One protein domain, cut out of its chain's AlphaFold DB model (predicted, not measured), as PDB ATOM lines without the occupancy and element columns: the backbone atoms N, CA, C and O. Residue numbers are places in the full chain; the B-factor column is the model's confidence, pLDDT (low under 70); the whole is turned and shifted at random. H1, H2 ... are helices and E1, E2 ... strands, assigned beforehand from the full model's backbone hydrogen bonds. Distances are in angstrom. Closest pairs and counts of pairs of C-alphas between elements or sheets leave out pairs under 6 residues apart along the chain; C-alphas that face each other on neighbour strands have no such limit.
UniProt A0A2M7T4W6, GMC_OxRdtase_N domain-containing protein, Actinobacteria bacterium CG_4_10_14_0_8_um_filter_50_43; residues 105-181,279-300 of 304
ATOM      1  N   LYS A 105      48.019  85.650 159.049       97.06
ATOM      2  CA  LYS A 105      47.964  84.185 158.912       97.06
ATOM      3  C   LYS A 105      47.472  83.491 160.190       97.06
ATOM      4  O   LYS A 105      46.836  82.446 160.092       97.06
ATOM      5  N   TYR A 106      47.740  84.068 161.360       97.75
ATOM      6  CA  TYR A 106      47.262  83.578 162.658       97.75
ATOM      7  C   TYR A 106      45.933  84.212 163.102       97.75
ATOM      8  O   TYR A 106      45.535  84.061 164.253       97.75
ATOM      9  N   GLY A 107      45.219  84.895 162.200       98.06
ATOM     10  CA  GLY A 107      43.862  85.388 162.449       98.06
ATOM     11  C   GLY A 107      43.774  86.797 163.034       98.06
ATOM     12  O   GLY A 107      42.674  87.240 163.366       98.06
ATOM     13  N   ALA A 108      44.889  87.531 163.132       98.06
ATOM     14  CA  ALA A 108      44.832  88.941 163.502       98.06
ATOM     15  C   ALA A 108      44.025  89.741 162.465       98.06
ATOM     16  O   ALA A 108      44.115  89.492 161.261       98.06
ATOM     17  N   LYS A 109      43.267  90.739 162.927       97.38
ATOM     18  CA  LYS A 109      42.579  91.711 162.068       97.38
ATOM     19  C   LYS A 109      43.308  93.043 162.145       97.38
ATOM     20  O   LYS A 109      43.610  93.518 163.236       97.38
ATOM     21  N   ILE A 110      43.573  93.646 160.991       96.31
ATOM     22  CA  ILE A 110      44.204  94.964 160.897       96.31
ATOM     23  C   ILE A 110      43.171  95.937 160.354       96.31
ATOM     24  O   ILE A 110      42.638  95.726 159.266       96.31
ATOM     25  N   ILE A 111      42.912  97.000 161.110       95.12
ATOM     26  CA  ILE A 111      42.035  98.096 160.706       95.12
ATOM     27  C   ILE A 111      42.946  99.277 160.345       95.12
ATOM     28  O   ILE A 111      43.441  99.957 161.244       95.12
ATOM     29  N   PRO A 112      43.271  99.488 159.056       94.75
ATOM     30  CA  PRO A 112      44.069 100.637 158.647       94.75
ATOM     31  C   PRO A 112      43.260 101.928 158.807       94.75
ATOM     32  O   PRO A 112      42.033 101.898 158.851       94.75
ATOM     33  N   ASN A 113      43.949 103.072 158.842       94.25
ATOM     34  CA  ASN A 113      43.316 104.394 158.956       94.25
ATOM     35  C   ASN A 113      42.372 104.510 160.174       94.25
ATOM     36  O   ASN A 113      41.328 105.155 160.106       94.25
ATOM     37  N   ALA A 114      42.743 103.846 161.271       95.44
ATOM     38  CA  ALA A 114      42.050 103.863 162.551       95.44
ATOM     39  C   ALA A 114      42.973 104.488 163.604       95.44
ATOM     40  O   ALA A 114      43.760 103.796 164.252       95.44
ATOM     41  N   MET A 115      42.928 105.812 163.736       94.31
ATOM     42  CA  MET A 115      43.773 106.512 164.703       94.31
ATOM     43  C   MET A 115      43.145 106.412 166.089       94.31
ATOM     44  O   MET A 115      42.110 107.022 166.344       94.31
ATOM     45  N   VAL A 116      43.767 105.655 166.992       95.75
ATOM     46  CA  VAL A 116      43.325 105.584 168.389       95.75
ATOM     47  C   VAL A 116      43.603 106.921 169.075       95.75
ATOM     48  O   VAL A 116      44.747 107.375 169.157       95.75
ATOM     49  N   VAL A 117      42.548 107.552 169.583       92.94
ATOM     50  CA  VAL A 117      42.631 108.866 170.232       92.94
ATOM     51  C   VAL A 117      42.520 108.777 171.749       92.94
ATOM     52  O   VAL A 117      43.027 109.669 172.427       92.94
ATOM     53  N   ARG A 118      41.917 107.707 172.290       94.75
ATOM     54  CA  ARG A 118      41.678 107.550 173.732       94.75
ATOM     55  C   ARG A 118      41.523 106.085 174.147       94.75
ATOM     56  O   ARG A 118      40.921 105.293 173.425       94.75
ATOM     57  N   LEU A 119      42.033 105.755 175.331       97.44
ATOM     58  CA  LEU A 119      41.734 104.532 176.075       97.44
ATOM     59  C   LEU A 119      40.635 104.840 177.099       97.44
ATOM     60  O   LEU A 119      40.776 105.773 177.889       97.44
ATOM     61  N   ASN A 120      39.549 104.071 177.090       96.62
ATOM     62  CA  ASN A 120      38.414 104.290 177.983       96.62
ATOM     63  C   ASN A 120      38.537 103.403 179.221       96.62
ATOM     64  O   ASN A 120      38.740 102.190 179.121       96.62
ATOM     65  N   VAL A 121      38.409 104.020 180.393       95.44
ATOM     66  CA  VAL A 121      38.663 103.391 181.691       95.44
ATOM     67  C   VAL A 121      37.352 103.224 182.455       95.44
ATOM     68  O   VAL A 121      36.559 104.160 182.551       95.44
ATOM     69  N   GLY A 122      37.130 102.032 183.008       92.06
ATOM     70  CA  GLY A 122      35.999 101.733 183.880       92.06
ATOM     71  C   GLY A 122      36.141 102.332 185.283       92.06
ATOM     72  O   GLY A 122      37.189 102.842 185.676       92.06
ATOM     73  N   LYS A 123      35.082 102.225 186.093       89.50
ATOM     74  CA  LYS A 123      35.068 102.722 187.485       89.50
ATOM     75  C   LYS A 123      36.047 102.006 188.422       89.50
ATOM     76  O   LYS A 123      36.276 102.476 189.528       89.50
ATOM     77  N   ASP A 124      36.613 100.885 188.007       91.19
ATOM     78  CA  ASP A 124      37.625 100.118 188.737       91.19
ATOM     79  C   ASP A 124      39.063 100.447 188.297       91.19
ATOM     80  O   ASP A 124      40.003  99.795 188.744       91.19
ATOM     81  N   GLY A 125      39.240 101.425 187.400       89.94
ATOM     82  CA  GLY A 125      40.552 101.836 186.903       89.94
ATOM     83  C   GLY A 125      41.099 100.959 185.773       89.94
ATOM     84  O   GLY A 125      42.218 101.188 185.313       89.94
ATOM     85  N   THR A 126      40.331  99.979 185.286       94.12
ATOM     86  CA  THR A 126      40.756  99.093 184.190       94.12
ATOM     87  C   THR A 126      40.348  99.643 182.823       94.12
ATOM     88  O   THR A 126      39.266 100.213 182.668       94.12
ATOM     89  N   VAL A 127      41.203  99.483 181.809       96.94
ATOM     90  CA  VAL A 127      40.857  99.841 180.421       96.94
ATOM     91  C   VAL A 127      39.834  98.837 179.889       96.94
ATOM     92  O   VAL A 127      40.024  97.634 180.043       96.94
ATOM     93  N   ARG A 128      38.752  99.331 179.279       97.25
ATOM     94  CA  ARG A 128      37.633  98.512 178.770       97.25
ATOM     95  C   ARG A 128      37.473  98.581 177.257       97.25
ATOM     96  O   ARG A 128      37.027  97.618 176.638       97.25
ATOM     97  N   SER A 129      37.856  99.701 176.658       98.12
ATOM     98  CA  SER A 129      37.753  99.912 175.218       98.12
ATOM     99  C   SER A 129      38.734 100.977 174.738       98.12
ATOM    100  O   SER A 129      39.363 101.689 175.528       98.12
ATOM    101  N   VAL A 130      38.858 101.097 173.419       97.81
ATOM    102  CA  VAL A 130      39.532 102.215 172.758       97.81
ATOM    103  C   VAL A 130      38.542 103.016 171.927       97.81
ATOM    104  O   VAL A 130      37.706 102.441 171.231       97.81
ATOM    105  N   THR A 131      38.678 104.339 171.941       97.00
ATOM    106  CA  THR A 131      38.048 105.218 170.952       97.00
ATOM    107  C   THR A 131      39.055 105.524 169.851       97.00
ATOM    108  O   THR A 131      40.164 105.997 170.124       97.00
ATOM    109  N   TYR A 132      38.667 105.286 168.603       95.81
ATOM    110  CA  TYR A 132      39.475 105.586 167.427       95.81
ATOM    111  C   TYR A 132      38.675 106.350 166.376       95.81
ATOM    112  O   TYR A 132      37.460 106.209 166.272       95.81
ATOM    113  N   LEU A 133      39.379 107.157 165.588       93.12
ATOM    114  CA  LEU A 133      38.825 107.868 164.445       93.12
ATOM    115  C   LEU A 133      39.010 107.032 163.182       93.12
ATOM    116  O   LEU A 133      40.118 106.583 162.888       93.12
ATOM    117  N   SER A 134      37.930 106.850 162.427       92.19
ATOM    118  CA  SER A 134      37.951 106.203 161.117       92.19
ATOM    119  C   SER A 134      36.915 106.856 160.210       92.19
ATOM    120  O   SER A 134      35.760 107.022 160.603       92.19
ATOM    121  N   GLU A 135      37.339 107.265 159.011       89.19
ATOM    122  CA  GLU A 135      36.482 107.965 158.035       89.19
ATOM    123  C   GLU A 135      35.826 109.231 158.624       89.19
ATOM    124  O   GLU A 135      34.672 109.537 158.344       89.19
ATOM    125  N   GLY A 136      36.547 109.942 159.499       84.31
ATOM    126  CA  GLY A 136      36.054 111.144 160.182       84.31
ATOM    127  C   GLY A 136      35.088 110.888 161.345       84.31
ATOM    128  O   GLY A 136      34.639 111.846 161.964       84.31
ATOM    129  N   ASN A 137      34.789 109.627 161.671       90.06
ATOM    130  CA  ASN A 137      33.856 109.260 162.735       90.06
ATOM    131  C   ASN A 137      34.580 108.629 163.928       90.06
ATOM    132  O   ASN A 137      35.498 107.824 163.746       90.06
ATOM    133  N   GLU A 138      34.129 108.948 165.145       94.88
ATOM    134  CA  GLU A 138      34.520 108.216 166.351       94.88
ATOM    135  C   GLU A 138      33.874 106.827 166.356       94.88
ATOM    136  O   GLU A 138      32.684 106.659 166.085       94.88
ATOM    137  N   ARG A 139      34.679 105.820 166.682       96.19
ATOM    138  CA  ARG A 139      34.255 104.437 166.878       96.19
ATOM    139  C   ARG A 139      34.857 103.915 168.172       96.19
ATOM    140  O   ARG A 139      35.965 104.299 168.544       96.19
ATOM    141  N   GLU A 140      34.137 103.020 168.832       97.50
ATOM    142  CA  GLU A 140      34.588 102.363 170.054       97.50
ATOM    143  C   GLU A 140      34.808 100.871 169.802       97.50
ATOM    144  O   GLU A 140      34.036 100.231 169.088       97.50
ATOM    145  N   GLN A 141      35.887 100.327 170.360       97.69
ATOM    146  CA  GLN A 141      36.202  98.905 170.294       97.69
ATOM    147  C   GLN A 141      36.585  98.395 171.679       97.69
ATOM    148  O   GLN A 141      37.604  98.802 172.239       97.69
ATOM    149  N   GLU A 142      35.775  97.484 172.208       98.19
ATOM    150  CA  GLU A 142      36.046  96.768 173.454       98.19
ATOM    151  C   GLU A 142      37.122  95.692 173.268       98.19
ATOM    152  O   GLU A 142      37.341  95.191 172.157       98.19
ATOM    153  N   GLY A 143      37.777  95.331 174.370       96.75
ATOM    154  CA  GLY A 143      38.749  94.245 174.427       96.75
ATOM    155  C   GLY A 143      39.178  93.933 175.859       96.75
ATOM    156  O   GLY A 143      39.005  94.748 176.762       96.75
ATOM    157  N   ASP A 144      39.762  92.754 176.057       96.44
ATOM    158  CA  ASP A 144      40.203  92.295 177.383       96.44
ATOM    159  C   ASP A 144      41.643  92.713 177.710       96.44
ATOM    160  O   ASP A 144      42.066  92.725 178.865       96.44
ATOM    161  N   THR A 145      42.450  93.003 176.689       96.69
ATOM    162  CA  THR A 145      43.868  93.349 176.836       96.69
ATOM    163  C   THR A 145      44.265  94.386 175.800       96.69
ATOM    164  O   THR A 145      43.947  94.258 174.618       96.69
ATOM    165  N   PHE A 146      45.008  95.397 176.247       97.25
ATOM    166  CA  PHE A 146      45.425  96.529 175.428       97.25
ATOM    167  C   PHE A 146      46.947  96.638 175.438       97.25
ATOM    168  O   PHE A 146      47.562  96.780 176.492       97.25
ATOM    169  N   ILE A 147      47.553  96.587 174.251       97.62
ATOM    170  CA  ILE A 147      48.992  96.777 174.055       97.62
ATOM    171  C   ILE A 147      49.176  98.064 173.253       97.62
ATOM    172  O   ILE A 147      48.780  98.140 172.090       97.62
ATOM    173  N   VAL A 148      49.768  99.088 173.873       97.12
ATOM    174  CA  VAL A 148      50.054 100.360 173.198       97.12
ATOM    175  C   VAL A 148      51.425 100.271 172.530       97.12
ATOM    176  O   VAL A 148      52.435 100.030 173.185       97.12
ATOM    177  N   SER A 149      51.470 100.438 171.210       96.75
ATOM    178  CA  SER A 149      52.705 100.351 170.410       96.75
ATOM    179  C   SER A 149      52.763 101.448 169.344       96.75
ATOM    180  O   SER A 149      53.112 101.206 168.190       96.75
ATOM    181  N   ALA A 150      52.405 102.672 169.732       95.06
ATOM    182  CA  ALA A 150      52.313 103.834 168.854       95.06
ATOM    183  C   ALA A 150      53.610 104.666 168.878       95.06
ATOM    184  O   ALA A 150      53.565 105.879 168.969       95.06
ATOM    185  N   TYR A 151      54.786 104.028 168.856       93.69
ATOM    186  CA  TYR A 151      56.110 104.687 168.842       93.69
ATOM    187  C   TYR A 151      56.357 105.747 169.948       93.69
ATOM    188  O   TYR A 151      55.570 105.895 170.882       93.69
ATOM    189  N   SER A 152      57.505 106.435 169.900       92.69
ATOM    190  CA  SER A 152      58.014 107.305 170.978       92.69
ATOM    191  C   SER A 152      57.221 108.591 171.214       92.69
ATOM    192  O   SER A 152      57.371 109.199 172.268       92.69
ATOM    193  N   ILE A 153      56.379 109.001 170.262       91.25
ATOM    194  CA  ILE A 153      55.618 110.252 170.342       91.25
ATOM    195  C   ILE A 153      54.120 109.976 170.520       91.25
ATOM    196  O   ILE A 153      53.496 110.522 171.427       91.25
ATOM    197  N   GLU A 154      53.529 109.094 169.709       92.81
ATOM    198  CA  GLU A 154      52.083 108.839 169.780       92.81
ATOM    199  C   GLU A 154      51.687 107.990 170.992       92.81
ATOM    200  O   GLU A 154      50.580 108.146 171.502       92.81
ATOM    201  N   THR A 155      52.588 107.153 171.522       96.31
ATOM    202  CA  THR A 155      52.346 106.434 172.784       96.31
ATOM    203  C   THR A 155      52.133 107.399 173.954       96.31
ATOM    204  O   THR A 155      51.052 107.358 174.542       96.31
ATOM    205  N   PRO A 156      53.083 108.292 174.312       95.19
ATOM    206  CA  PRO A 156      52.845 109.234 175.399       95.19
ATOM    207  C   PRO A 156      51.696 110.197 175.096       95.19
ATOM    208  O   PRO A 156      50.914 110.467 176.002       95.19
ATOM    209  N   ARG A 157      51.510 110.640 173.840       92.62
ATOM    210  CA  ARG A 157      50.336 111.444 173.465       92.62
ATOM    211  C   ARG A 157      49.031 110.728 173.827       92.62
ATOM    212  O   ARG A 157      48.188 111.311 174.504       92.62
ATOM    213  N   LEU A 158      48.860 109.471 173.406       94.69
ATOM    214  CA  LEU A 158      47.649 108.692 173.677       94.69
ATOM    215  C   LEU A 158      47.425 108.498 175.180       94.69
ATOM    216  O   LEU A 158      46.302 108.661 175.656       94.69
ATOM    217  N   LEU A 159      48.477 108.164 175.928       96.31
ATOM    218  CA  LEU A 159      48.389 107.939 177.371       96.31
ATOM    219  C   LEU A 159      48.002 109.225 178.125       96.31
ATOM    220  O   LEU A 159      47.069 109.199 178.927       96.31
ATOM    221  N   LEU A 160      48.635 110.359 177.803       94.69
ATOM    222  CA  LEU A 160      48.318 111.673 178.381       94.69
ATOM    223  C   LEU A 160      46.899 112.136 178.024       94.69
ATOM    224  O   LEU A 160      46.231 112.764 178.844       94.69
ATOM    225  N   ASN A 161      46.427 111.811 176.816       92.12
ATOM    226  CA  ASN A 161      45.082 112.164 176.353       92.12
ATOM    227  C   ASN A 161      43.985 111.267 176.955       92.12
ATOM    228  O   ASN A 161      42.808 111.622 176.960       92.12
ATOM    229  N   SER A 162      44.353 110.098 177.481       94.94
ATOM    230  CA  SER A 162      43.421 109.131 178.068       94.94
ATOM    231  C   SER A 162      43.175 109.439 179.547       94.94
ATOM    232  O   SER A 162      43.613 108.701 180.431       94.94
ATOM    233  N   LYS A 163      42.504 110.566 179.810       92.69
ATOM    234  CA  LYS A 163      42.156 111.039 181.158       92.69
ATOM    235  C   LYS A 163      40.843 110.432 181.663       92.69
ATOM    236  O   LYS A 163      39.917 110.195 180.887       92.69
ATOM    237  N   SER A 164      40.741 110.238 182.973       91.31
ATOM    238  CA  SER A 164      39.507 109.852 183.674       91.31
ATOM    239  C   SER A 164      39.474 110.480 185.072       91.31
ATOM    240  O   SER A 164      40.465 111.070 185.495       91.31
ATOM    241  N   GLU A 165      38.374 110.333 185.817       90.81
ATOM    242  CA  GLU A 165      38.305 110.790 187.219       90.81
ATOM    243  C   GLU A 165      39.427 110.193 188.090       90.81
ATOM    244  O   GLU A 165      39.930 110.859 188.991       90.81
ATOM    245  N   GLN A 166      39.856 108.961 187.798       91.12
ATOM    246  CA  GLN A 166      40.957 108.290 188.505       91.12
ATOM    247  C   GLN A 166      42.338 108.661 187.963       91.12
ATOM    248  O   GLN A 166      43.331 108.573 188.684       91.12
ATOM    249  N   PHE A 167      42.412 109.072 186.697       94.50
ATOM    250  CA  PHE A 167      43.653 109.412 186.005       94.50
ATOM    251  C   PHE A 167      43.561 110.827 185.408       94.50
ATOM    252  O   PHE A 167      43.541 110.975 184.181       94.50
ATOM    253  N   PRO A 168      43.489 111.886 186.240       93.12
ATOM    254  CA  PRO A 168      43.302 113.260 185.761       93.12
ATOM    255  C   PRO A 168      44.472 113.764 184.899       93.12
ATOM    256  O   PRO A 168      44.279 114.601 184.015       93.12
ATOM    257  N   GLU A 169      45.667 113.197 185.083       93.00
ATOM    258  CA  GLU A 169      46.887 113.518 184.323       93.00
ATOM    259  C   GLU A 169      47.237 112.479 183.244       93.00
ATOM    260  O   GLU A 169      48.366 112.435 182.752       93.00
ATOM    261  N   GLY A 170      46.261 111.652 182.860       94.44
ATOM    262  CA  GLY A 170      46.417 110.590 181.870       94.44
ATOM    263  C   GLY A 170      46.747 109.236 182.494       94.44
ATOM    264  O   GLY A 170      47.304 109.130 183.591       94.44
ATOM    265  N   ILE A 171      46.368 108.169 181.795       95.38
ATOM    266  CA  ILE A 171      46.589 106.800 182.259       95.38
ATOM    267  C   ILE A 171      48.087 106.466 182.310       95.38
ATOM    268  O   ILE A 171      48.880 106.944 181.500       95.38
ATOM    269  N   ALA A 172      48.471 105.627 183.276       95.06
ATOM    270  CA  ALA A 172      49.853 105.209 183.532       95.06
ATOM    271  C   ALA A 172      50.827 106.353 183.893       95.06
ATOM    272  O   ALA A 172      52.037 106.138 183.921       95.06
ATOM    273  N   ASN A 173      50.319 107.546 184.226       96.31
ATOM    274  CA  ASN A 173      51.135 108.724 184.526       96.31
ATOM    275  C   ASN A 173      51.262 109.052 186.026       96.31
ATOM    276  O   ASN A 173      51.522 110.192 186.397       96.31
ATOM    277  N   SER A 174      51.107 108.069 186.920       94.88
ATOM    278  CA  SER A 174      51.240 108.295 188.372       94.88
ATOM    279  C   SER A 174      52.647 108.734 188.799       94.88
ATOM    280  O   SER A 174      52.797 109.394 189.823       94.88
ATOM    281  N   SER A 175      53.675 108.402 188.014       96.31
ATOM    282  CA  SER A 175      55.056 108.858 188.219       96.31
ATOM    283  C   SER A 175      55.346 110.242 187.630       96.31
ATOM    284  O   SER A 175      56.429 110.779 187.852       96.31
ATOM    285  N   GLY A 176      54.433 110.803 186.828       95.88
ATOM    286  CA  GLY A 176      54.675 112.026 186.060       95.88
ATOM    287  C   GLY A 176      55.727 111.882 184.950       95.88
ATOM    288  O   GLY A 176      56.247 112.895 184.480       95.88
ATOM    289  N   MET A 177      56.085 110.650 184.563       96.62
ATOM    290  CA  MET A 177      57.120 110.371 183.555       96.62
ATOM    291  C   MET A 177      56.579 110.181 182.139       96.62
ATOM    292  O   MET A 177      57.371 110.146 181.196       96.62
ATOM    293  N   VAL A 178      55.263 110.044 181.950       96.75
ATOM    294  CA  VAL A 178      54.709 109.861 180.604       96.75
ATOM    295  C   VAL A 178      54.991 111.115 179.781       96.75
ATOM    296  O   VAL A 178      54.666 112.230 180.178       96.75
ATOM    297  N   GLY A 179      55.626 110.912 178.629       93.75
ATOM    298  CA  GLY A 179      56.045 111.991 177.742       93.75
ATOM    299  C   GLY A 179      57.374 112.633 178.118       93.75
ATOM    300  O   GLY A 179      57.841 113.451 177.348       93.75
ATOM    301  N   LYS A 180      58.027 112.274 179.227       94.44
ATOM    302  CA  LYS A 180      59.376 112.759 179.565       94.44
ATOM    303  C   LYS A 180      60.461 111.799 179.080       94.44
ATOM    304  O   LYS A 180      60.173 110.658 178.724       94.44
ATOM    305  N   ASN A 181      61.718 112.240 179.148       94.44
ATOM    306  CA  ASN A 181      62.893 111.446 178.786       94.44
ATOM    307  C   ASN A 181      62.891 111.019 177.315       94.44
ATOM    308  O   ASN A 181      63.382 109.940 176.978       94.44
ATOM    309  N   THR A 279      60.687 116.468 176.352       89.69
ATOM    310  CA  THR A 279      59.288 116.104 176.562       89.69
ATOM    311  C   THR A 279      58.472 116.028 175.280       89.69
ATOM    312  O   THR A 279      58.780 116.674 174.282       89.69
ATOM    313  N   VAL A 280      57.408 115.234 175.350       89.75
ATOM    314  CA  VAL A 280      56.259 115.171 174.456       89.75
ATOM    315  C   VAL A 280      55.054 115.586 175.288       89.75
ATOM    316  O   VAL A 280      54.671 114.876 176.219       89.75
ATOM    317  N   THR A 281      54.460 116.731 174.969       86.12
ATOM    318  CA  THR A 281      53.266 117.232 175.659       86.12
ATOM    319  C   THR A 281      52.111 117.465 174.688       86.12
ATOM    320  O   THR A 281      52.291 117.534 173.471       86.12
ATOM    321  N   LEU A 282      50.902 117.558 175.244       82.81
ATOM    322  CA  LEU A 282      49.704 117.972 174.517       82.81
ATOM    323  C   LEU A 282      49.610 119.501 174.554       82.81
ATOM    324  O   LEU A 282      49.734 120.086 175.633       82.81
ATOM    325  N   THR A 283      49.366 120.162 173.418       75.81
ATOM    326  CA  THR A 283      49.042 121.597 173.425       75.81
ATOM    327  C   THR A 283      47.638 121.876 173.967       75.81
ATOM    328  O   THR A 283      46.800 120.988 174.122       75.81
ATOM    329  N   VAL A 284      47.356 123.147 174.258       58.19
ATOM    330  CA  VAL A 284      46.028 123.588 174.710       58.19
ATOM    331  C   VAL A 284      44.966 123.350 173.629       58.19
ATOM    332  O   VAL A 284      43.856 122.943 173.967       58.19
ATOM    333  N   GLU A 285      45.298 123.499 172.337       54.22
ATOM    334  CA  GLU A 285      44.370 123.114 171.260       54.22
ATOM    335  C   GLU A 285      44.135 121.600 171.232       54.22
ATOM    336  O   GLU A 285      43.004 121.167 171.031       54.22
ATOM    337  N   ALA A 286      45.163 120.797 171.526       52.00
ATOM    338  CA  ALA A 286      45.046 119.346 171.615       52.00
ATOM    339  C   ALA A 286      44.120 118.879 172.750       52.00
ATOM    340  O   ALA A 286      43.417 117.885 172.607       52.00
ATOM    341  N   LEU A 287      44.063 119.610 173.864       48.47
ATOM    342  CA  LEU A 287      43.138 119.316 174.966       48.47
ATOM    343  C   LEU A 287      41.669 119.625 174.613       48.47
ATOM    344  O   LEU A 287      40.763 119.058 175.224       48.47
ATOM    345  N   ALA A 288      41.426 120.502 173.633       43.78
ATOM    346  CA  ALA A 288      40.091 120.862 173.145       43.78
ATOM    347  C   ALA A 288      39.668 120.058 171.900       43.78
ATOM    348  O   ALA A 288      38.476 119.824 171.677       43.78
ATOM    349  N   ALA A 289      40.634 119.618 171.093       45.69
ATOM    350  CA  ALA A 289      40.415 118.884 169.861       45.69
ATOM    351  C   ALA A 289      40.165 117.393 170.141       45.69
ATOM    352  O   ALA A 289      41.066 116.606 170.421       45.69
ATOM    353  N   ARG A 290      38.918 116.950 169.968       50.50
ATOM    354  CA  ARG A 290      38.585 115.521 169.787       50.50
ATOM    355  C   ARG A 290      38.979 115.006 168.386       50.50
ATOM    356  O   ARG A 290      38.408 114.038 167.895       50.50
ATOM    357  N   THR A 291      39.907 115.682 167.710       47.84
ATOM    358  CA  THR A 291      40.297 115.453 166.312       47.84
ATOM    359  C   THR A 291      41.789 115.143 166.211       47.84
ATOM    360  O   THR A 291      42.547 115.397 167.138       47.84
ATOM    361  N   ALA A 292      42.217 114.592 165.074       44.91
ATOM    362  CA  ALA A 292      43.607 114.220 164.786       44.91
ATOM    363  C   ALA A 292      44.590 115.411 164.679       44.91
ATOM    364  O   ALA A 292      45.773 115.202 164.414       44.91
ATOM    365  N   ASP A 293      44.120 116.643 164.893       39.06
ATOM    366  CA  ASP A 293      44.909 117.871 164.812       39.06
ATOM    367  C   ASP A 293      45.522 118.188 166.178       39.06
ATOM    368  O   ASP A 293      45.110 119.096 166.899       39.06
ATOM    369  N   TYR A 294      46.513 117.387 166.557       46.19
ATOM    370  CA  TYR A 294      47.304 117.619 167.755       46.19
ATOM    371  C   TYR A 294      48.618 118.291 167.367       46.19
ATOM    372  O   TYR A 294      49.417 117.721 166.625       46.19
ATOM    373  N   ILE A 295      48.877 119.492 167.894       46.50
ATOM    374  CA  ILE A 295      50.237 120.028 167.888       46.50
ATOM    375  C   ILE A 295      50.976 119.307 169.011       46.50
ATOM    376  O   ILE A 295      50.588 119.362 170.176       46.50
ATOM    377  N   ILE A 296      52.015 118.573 168.640       53.00
ATOM    378  CA  ILE A 296      52.899 117.909 169.584       53.00
ATOM    379  C   ILE A 296      54.082 118.837 169.806       53.00
ATOM    380  O   ILE A 296      54.846 119.099 168.876       53.00
ATOM    381  N   ASP A 297      54.236 119.334 171.031       53.34
ATOM    382  CA  ASP A 297      55.426 120.086 171.408       53.34
ATOM    383  C   ASP A 297      56.489 119.089 171.872       53.34
ATOM    384  O   ASP A 297      56.522 118.665 173.028       53.34
ATOM    385  N   ALA A 298      57.304 118.640 170.917       55.38
ATOM    386  CA  ALA A 298      58.485 117.841 171.193       55.38
ATOM    387  C   ALA A 298      59.669 118.784 171.424       55.38
ATOM    388  O   ALA A 298      60.266 119.301 170.475       55.38
ATOM    389  N   LYS A 299      60.008 119.022 172.691       57.53
ATOM    390  CA  LYS A 299      61.173 119.830 173.063       57.53
ATOM    391  C   LYS A 299      62.318 118.923 173.450       57.53
ATOM    392  O   LYS A 299      62.154 117.993 174.232       57.53
ATOM    393  N   GLN A 300      63.496 119.232 172.929       52.66
ATOM    394  CA  GLN A 300      64.743 118.634 173.373       52.66
ATOM    395  C   GLN A 300      65.666 119.747 173.843       52.66
ATOM    396  O   GLN A 300      65.867 120.741 173.145       52.66
TER     397      GLN A 300
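What this domain is: This is residues 105 to 181 and 279 to 300 of the 304 residues of the protein "GMC_OxRdtase_N domain-containing protein" of Actinobacteria bacterium CG_4_10_14_0_8_um_filter_50_43 (UniProt A0A2M7T4W6). A twisted slab of three strands, E1, E2 and E3, forms one end of this domain, and a ribbon of two short strands, E4 and E5, forms the other; the helix H1 sits between them, beside edge strand E1 and next to E4. Residues 105 to 110 stick out as a free tail, and the short helix H2 lies on the way from E4 to E5. The printed part has 99 residues, with five named strands and two named helices in the order E1 E2 E3 H1 E4 H2 E5; under half of its residues are in named elements, and the class is mixed, helices and strands. Both sheets are antiparallel, the larger in the order E1 - E2 - E3. The whole is compact, with a radius of gyration of the C-alphas of 13.8 A and spans of 41 by 31 by 26 A.

Where its parts are: Find C-alpha 115 at (43.773, 106.512, 164.703); from there E1 runs through residues 115 to 121 for 18.0 A. E2, residues 127 to 134, comes back over 20.5 A, and E3 follows as residues 137 to 142, 16.6 A long. Next look at C-alpha 151, at (56.110, 104.687, 168.842), where H1 begins; it covers residues 151 to 161 and 15.3 A. Past the cut, E4 is residues 279 to 282, H2 is residues 284 to 288, and E5, residues 296 to 299, ends at (61.173, 119.830, 173.063).

How they stand to each other: Start at the larger sheet, a meander, each strand the antiparallel neighbour of the one before. E1 and E2 form a hairpin at 156 degrees, with N 117 and O 131 at 2.9 A, within hydrogen-bond range. E2 and E3 form a hairpin at 152 degrees, with N 139 and O 132 at 2.8 A. H1 only grazes this sheet, with its residues 154 to 161; its closest C-alphas to E1 are those of Leu 158 and Arg 118, 6.1 A apart. Towards E4, look at the closest C-alphas, those of Ile 153 and Val 280, 6.4 A apart. E4 and E5 are antiparallel at 156 degrees, with N 279 and O 299 at 3.0 A. H1 and H2 are close but not clearly touching, their closest C-alphas, of Asn 161 and Leu 287, being 7.5 A apart. In H2 every O i to N i+4 pair is within hydrogen-bond range, and in H1 6 of 7 are. E1 and E5 are apart.

The domain as a whole: The C-alphas farthest apart are those of Lys 105 and Val 284, 42.5 A. Residues 182 to 278 are not printed, and C-alphas 181 and 279 stand 6.3 A apart across that cut. Before it, residues 162 to 181 hold no named element. Of the links that are printed whole, none is long. The mean pLDDT of the printed part is 86.6, but residues 284 to 300 are under 70.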